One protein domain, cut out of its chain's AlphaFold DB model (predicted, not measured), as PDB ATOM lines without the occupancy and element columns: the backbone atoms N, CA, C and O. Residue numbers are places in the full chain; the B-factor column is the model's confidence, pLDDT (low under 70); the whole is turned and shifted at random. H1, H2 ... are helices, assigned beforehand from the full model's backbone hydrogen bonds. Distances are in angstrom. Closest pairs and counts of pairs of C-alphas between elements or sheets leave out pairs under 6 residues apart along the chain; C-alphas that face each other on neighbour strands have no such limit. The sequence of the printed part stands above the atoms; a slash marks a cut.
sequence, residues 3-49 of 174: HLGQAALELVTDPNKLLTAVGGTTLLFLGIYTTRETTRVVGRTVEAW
ATOM      1  N   HIS A   3      23.761   2.718 -18.644       59.50
ATOM      2  CA  HIS A   3      24.673   3.086 -19.742       59.50
ATOM      3  C   HIS A   3      24.156   4.237 -20.624       59.50
ATOM      4  O   HIS A   3      24.946   5.021 -21.136       59.50
ATOM      5  N   LEU A   4      22.833   4.393 -20.752       67.44
ATOM      6  CA  LEU A   4      22.227   5.504 -21.501       67.44
ATOM      7  C   LEU A   4      22.323   6.843 -20.751       67.44
ATOM      8  O   LEU A   4      22.491   7.886 -21.375       67.44
ATOM      9  N   GLY A   5      22.259   6.815 -19.415       72.12
ATOM     10  CA  GLY A   5      22.359   8.020 -18.586       72.12
ATOM     11  C   GLY A   5      23.772   8.600 -18.545       72.12
ATOM     12  O   GLY A   5      23.932   9.815 -18.607       72.12
ATOM     13  N   GLN A   6      24.799   7.745 -18.511       71.38
ATOM     14  CA  GLN A   6      26.196   8.193 -18.559       71.38
ATOM     15  C   GLN A   6      26.566   8.784 -19.922       71.38
ATOM     16  O   GLN A   6      27.191   9.834 -19.955       71.38
ATOM     17  N   ALA A   7      26.103   8.190 -21.024       67.12
ATOM     18  CA  ALA A   7      26.322   8.744 -22.361       67.12
ATOM     19  C   ALA A   7      25.624  10.104 -22.558       67.12
ATOM     20  O   ALA A   7      26.179  11.004 -23.182       67.12
ATOM     21  N   ALA A   8      24.423  10.280 -21.994       70.56
ATOM     22  CA  ALA A   8      23.713  11.558 -22.029       70.56
ATOM     23  C   ALA A   8      24.421  12.633 -21.188       70.56
ATOM     24  O   ALA A   8      24.547  13.775 -21.625       70.56
ATOM     25  N   LEU A   9      24.924  12.263 -20.007       70.81
ATOM     26  CA  LEU A   9      25.722  13.159 -19.169       70.81
ATOM     27  C   LEU A   9      27.055  13.517 -19.840       70.81
ATOM     28  O   LEU A   9      27.448  14.679 -19.816       70.81
ATOM     29  N   GLU A  10      27.712  12.571 -20.507       74.06
ATOM     30  CA  GLU A  10      28.943  12.802 -21.271       74.06
ATOM     31  C   GLU A  10      28.712  13.771 -22.442       74.06
ATOM     32  O   GLU A  10      29.516  14.673 -22.669       74.06
ATOM     33  N   LEU A  11      27.562  13.669 -23.118       69.69
ATOM     34  CA  LEU A  11      27.151  14.611 -24.162       69.69
ATOM     35  C   LEU A  11      26.896  16.029 -23.640       69.69
ATOM     36  O   LEU A  11      27.139  16.983 -24.369       69.69
ATOM     37  N   VAL A  12      26.382  16.169 -22.414       75.75
ATOM     38  CA  VAL A  12      26.105  17.479 -21.796       75.75
ATOM     39  C   VAL A  12      27.373  18.110 -21.214       75.75
ATOM     40  O   VAL A  12      27.486  19.333 -21.170       75.75
ATOM     41  N   THR A  13      28.334  17.287 -20.796       85.62
ATOM     42  CA  THR A  13      29.553  17.751 -20.122       85.62
ATOM     43  C   THR A  13      30.675  18.098 -21.111       85.62
ATOM     44  O   THR A  13      31.442  19.020 -20.838       85.62
ATOM     45  N   ASP A  14      30.757  17.429 -22.272       88.75
ATOM     46  CA  ASP A  14      31.768  17.704 -23.306       88.75
ATOM     47  C   ASP A  14      31.287  18.748 -24.338       88.75
ATOM     48  O   ASP A  14      30.498  18.419 -25.235       88.75
ATOM     49  N   PRO A  15      31.819  19.987 -24.330       83.00
ATOM     50  CA  PRO A  15      31.356  21.053 -25.222       83.00
ATOM     51  C   PRO A  15      31.568  20.731 -26.710       83.00
ATOM     52  O   PRO A  15      30.738  21.092 -27.543       83.00
ATOM     53  N   ASN A  16      32.625  19.992 -27.061       86.31
ATOM     54  CA  ASN A  16      32.900  19.594 -28.447       86.31
ATOM     55  C   ASN A  16      31.934  18.506 -28.954       86.31
ATOM     56  O   ASN A  16      31.522  18.538 -30.117       86.31
ATOM     57  N   LYS A  17      31.542  17.555 -28.090       82.06
ATOM     58  CA  LYS A  17      30.568  16.502 -28.435       82.06
ATOM     59  C   LYS A  17      29.155  17.073 -28.520       82.06
ATOM     60  O   LYS A  17      28.434  16.745 -29.462       82.06
ATOM     61  N   LEU A  18      28.797  17.988 -27.615       85.06
ATOM     62  CA  LEU A  18      27.530  18.718 -27.656       85.06
ATOM     63  C   LEU A  18      27.402  19.537 -28.941       85.06
ATOM     64  O   LEU A  18      26.400  19.431 -29.645       85.06
ATOM     65  N   LEU A  19      28.433  20.318 -29.280       91.94
ATOM     66  CA  LEU A  19      28.437  21.163 -30.474       91.94
ATOM     67  C   LEU A  19      28.309  20.330 -31.754       91.94
ATOM     68  O   LEU A  19      27.551  20.692 -32.650       91.94
ATOM     69  N   THR A  20      28.982  19.179 -31.814       91.25
ATOM     70  CA  THR A  20      28.880  18.254 -32.951       91.25
ATOM     71  C   THR A  20      27.488  17.618 -33.045       91.25
ATOM     72  O   THR A  20      26.935  17.511 -34.138       91.25
ATOM     73  N   ALA A  21      26.880  17.242 -31.916       90.69
ATOM     74  CA  ALA A  21      25.546  16.644 -31.881       90.69
ATOM     75  C   ALA A  21      24.439  17.642 -32.261       90.69
ATOM     76  O   ALA A  21      23.586  17.340 -33.099       90.69
ATOM     77  N   VAL A  22      24.473  18.846 -31.681       92.38
ATOM     78  CA  VAL A  22      23.524  19.925 -31.985       92.38
ATOM     79  C   VAL A  22      23.725  20.407 -33.419       92.38
ATOM     80  O   VAL A  22      22.765  20.445 -34.183       92.38
ATOM     81  N   GLY A  23      24.968  20.672 -33.826       94.00
ATOM     82  CA  GLY A  23      25.298  21.082 -35.191       94.00
ATOM     83  C   GLY A  23      24.884  20.048 -36.239       94.00
ATOM     84  O   GLY A  23      24.262  20.404 -37.239       94.00
ATOM     85  N   GLY A  24      25.147  18.760 -35.989       95.31
ATOM     86  CA  GLY A  24      24.742  17.665 -36.873       95.31
ATOM     87  C   GLY A  24      23.222  17.530 -36.990       95.31
ATOM     88  O   GLY A  24      22.692  17.364 -38.088       95.31
ATOM     89  N   THR A  25      22.508  17.676 -35.872       94.44
ATOM     90  CA  THR A  25      21.043  17.593 -35.838       94.44
ATOM     91  C   THR A  25      20.414  18.777 -36.572       94.44
ATOM     92  O   THR A  25      19.545  18.585 -37.422       94.44
ATOM     93  N   THR A  26      20.892  20.001 -36.333       96.00
ATOM     94  CA  THR A  26      20.425  21.195 -37.050       96.00
ATOM     95  C   THR A  26      20.695  21.095 -38.549       96.00
ATOM     96  O   THR A  26      19.801  21.404 -39.335       96.00
ATOM     97  N   LEU A  27      21.872  20.615 -38.967       96.12
ATOM     98  CA  LEU A  27      22.192  20.410 -40.384       96.12
ATOM     99  C   LEU A  27      21.275  19.381 -41.054       96.12
ATOM    100  O   LEU A  27      20.848  19.606 -42.184       96.12
ATOM    101  N   LEU A  28      20.925  18.290 -40.366       95.12
ATOM    102  CA  LEU A  28      19.970  17.303 -40.881       95.12
ATOM    103  C   LEU A  28      18.578  17.907 -41.081       95.12
ATOM    104  O   LEU A  28      17.987  17.749 -42.149       95.12
ATOM    105  N   PHE A  29      18.064  18.634 -40.086       94.00
ATOM    106  CA  PHE A  29      16.764  19.297 -40.203       94.00
ATOM    107  C   PHE A  29      16.760  20.367 -41.294       94.00
ATOM    108  O   PHE A  29      15.817  20.424 -42.084       94.00
ATOM    109  N   LEU A  30      17.824  21.169 -41.375       94.88
ATOM    110  CA  LEU A  30      17.989  22.169 -42.422       94.88
ATOM    111  C   LEU A  30      18.010  21.493 -43.797       94.88
ATOM    112  O   LEU A  30      17.252  21.901 -44.667       94.88
ATOM    113  N   GLY A  31      18.780  20.415 -43.964       92.88
ATOM    114  CA  GLY A  31      18.855  19.651 -45.208       92.88
ATOM    115  C   GLY A  31      17.508  19.063 -45.639       92.88
ATOM    116  O   GLY A  31      17.123  19.182 -46.805       92.88
ATOM    117  N   ILE A  32      16.749  18.475 -44.709       88.38
ATOM    118  CA  ILE A  32      15.410  17.927 -44.992       88.38
ATOM    119  C   ILE A  32      14.436  19.049 -45.378       88.38
ATOM    120  O   ILE A  32      13.686  18.912 -46.349       88.38
ATOM    121  N   TYR A  33      14.460  20.175 -44.662       88.44
ATOM    122  CA  TYR A  33      13.573  21.307 -44.928       88.44
ATOM    123  C   TYR A  33      13.895  21.987 -46.265       88.44
ATOM    124  O   TYR A  33      12.996  22.199 -47.083       88.44
ATOM    125  N   THR A  34      15.177  22.245 -46.546       92.38
ATOM    126  CA  THR A  34      15.606  22.825 -47.824       92.38
ATOM    127  C   THR A  34      15.285  21.892 -48.983       92.38
ATOM    128  O   THR A  34      14.852  22.361 -50.031       92.38
ATOM    129  N   THR A  35      15.414  20.572 -48.815       88.62
ATOM    130  CA  THR A  35      15.065  19.601 -49.868       88.62
ATOM    131  C   THR A  35      13.575  19.652 -50.203       88.62
ATOM    132  O   THR A  35      13.200  19.660 -51.377       88.62
ATOM    133  N   ARG A  36      12.705  19.750 -49.191       81.00
ATOM    134  CA  ARG A  36      11.250  19.778 -49.397       81.00
ATOM    135  C   ARG A  36      10.791  21.011 -50.182       81.00
ATOM    136  O   ARG A  36       9.932  20.877 -51.050       81.00
ATOM    137  N   GLU A  37      11.386  22.174 -49.925       78.81
ATOM    138  CA  GLU A  37      11.007  23.417 -50.608       78.81
ATOM    139  C   GLU A  37      11.683  23.566 -51.982       78.81
ATOM    140  O   GLU A  37      11.045  23.946 -52.967       78.81
ATOM    141  N   THR A  38      12.956  23.172 -52.098       82.12
ATOM    142  CA  THR A  38      13.693  23.237 -53.373       82.12
ATOM    143  C   THR A  38      13.101  22.308 -54.430       82.12
ATOM    144  O   THR A  38      13.019  22.692 -55.598       82.12
ATOM    145  N   THR A  39      12.585  21.138 -54.037       83.31
ATOM    146  CA  THR A  39      11.980  20.166 -54.966       83.31
ATOM    147  C   THR A  39      10.850  20.781 -55.800       83.31
ATOM    148  O   THR A  39      10.728  20.494 -56.992       83.31
ATOM    149  N   ARG A  40      10.041  21.680 -55.220       72.12
ATOM    150  CA  ARG A  40       8.866  22.248 -55.900       72.12
ATOM    151  C   ARG A  40       9.231  23.251 -56.999       72.12
ATOM    152  O   ARG A  40       8.567  23.291 -58.035       72.12
ATOM    153  N   VAL A  41      10.272  24.053 -56.781       77.00
ATOM    154  CA  VAL A  41      10.735  25.073 -57.742       77.00
ATOM    155  C   VAL A  41      11.638  24.449 -58.805       77.00
ATOM    156  O   VAL A  41      11.509  24.748 -59.997       77.00
ATOM    157  N   VAL A  42      12.508  23.526 -58.387       78.00
ATOM    158  CA  VAL A  42      13.400  22.792 -59.288       78.00
ATOM    159  C   VAL A  42      12.590  21.919 -60.243       78.00
ATOM    160  O   VAL A  42      12.859  21.957 -61.438       78.00
ATOM    161  N   GLY A  43      11.541  21.229 -59.778       74.44
ATOM    162  CA  GLY A  43      10.715  20.357 -60.623       74.44
ATOM    163  C   GLY A  43      10.159  21.048 -61.873       74.44
ATOM    164  O   GLY A  43      10.361  20.563 -62.982       74.44
ATOM    165  N   ARG A  44       9.559  22.238 -61.727       65.06
ATOM    166  CA  ARG A  44       9.003  22.998 -62.868       65.06
ATOM    167  C   ARG A  44      10.068  23.455 -63.863       65.06
ATOM    168  O   ARG A  44       9.827  23.493 -65.066       65.06
ATOM    169  N   THR A  45      11.247  23.810 -63.363       66.56
ATOM    170  CA  THR A  45      12.360  24.270 -64.204       66.56
ATOM    171  C   THR A  45      13.019  23.095 -64.928       66.56
ATOM    172  O   THR A  45      13.359  23.191 -66.105       66.56
ATOM    173  N   VAL A  46      13.135  21.956 -64.247       67.19
ATOM    174  CA  VAL A  46      13.639  20.701 -64.810       67.19
ATOM    175  C   VAL A  46      12.677  20.153 -65.862       67.19
ATOM    176  O   VAL A  46      13.131  19.717 -66.914       67.19
ATOM    177  N   GLU A  47      11.362  20.245 -65.652       63.91
ATOM    178  CA  GLU A  47      10.360  19.917 -66.675       63.91
ATOM    179  C   GLU A  47      10.492  20.804 -67.917       63.91
ATOM    180  O   GLU A  47      10.429  20.299 -69.033       63.91
ATOM    181  N   ALA A  48      10.736  22.106 -67.754       63.62
ATOM    182  CA  ALA A  48      10.941  23.008 -68.888       63.62
ATOM    183  C   ALA A  48      12.250  22.725 -69.650       63.62
ATOM    184  O   ALA A  48      12.329  22.958 -70.855       63.62
ATOM    185  N   TRP A  49      13.279  22.224 -68.962       60.66
ATOM    186  CA  TRP A  49      14.569  21.900 -69.573       60.66
ATOM    187  C   TRP A  49      14.608  20.504 -70.214       60.66
ATOM    188  O   TRP A  49      15.244  20.322 -71.251       60.66
TER     189      TRP A  49
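This is residues 3 to 49 of the 174 residues of an uncharacterized protein of Gonium pectorale (UniProt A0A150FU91). One long helix, H2, makes nearly the whole length of this model, and a short helix, H1, turns off from its first end at about a right angle, so that the two make an L with one long and one short arm. The two arms meet at the corner alone, and most of H2, residues 22 to 49, sticks out free, with a kink near residue 41. The printed part has 47 residues, with two named helices in the order H1, H2 and no named strand; the class is all helix. The whole is extended, with a radius of gyration of the C-alphas of 18.0 A, and its C-alphas span 54 by 19 by 11 A.

H2, residues 15 to 49, is the longest helix and measures 47.4 A from first to last C-alpha. It runs from C-alpha 15 at (31.356, 21.053, -25.222) to C-alpha 49 at (14.569, 21.900, -69.573). H1, residues 3 to 13, measures 15.5 A and begins with C-alpha 3 at (24.673, 3.086, -19.742).

H2 has a kink of 44 degrees near residue 41. H1 and H2 only just touch, with 3 pairs of C-alphas within 8 A, and they touch only at the corner by their link. H2 touches H1 with residues 17 to 18 alone; the closest C-alphas of the two helices, those of Leu 11 and Leu 18, are 5.4 A apart. Their lines are about perpendicular, at 88 degrees, and their centres are 28.1 A apart. In H1 every O i to N i+4 pair is within hydrogen-bond range; in H2 27 of 31 are.

The outline is a rod, and the two C-alphas farthest apart, those of His 3 and Ala 48, are 54.8 A apart. The printed part has no cut. The link from H1 to H2, residue 14, is tight. Residues 12 to 17, of which 15 to 17 belong to H2, stand free, and so do residues 22 to 49 of H2. The mean pLDDT of the printed part is 80.8; residues 3 to 4, 7, 11 and 44 to 49 are under 70.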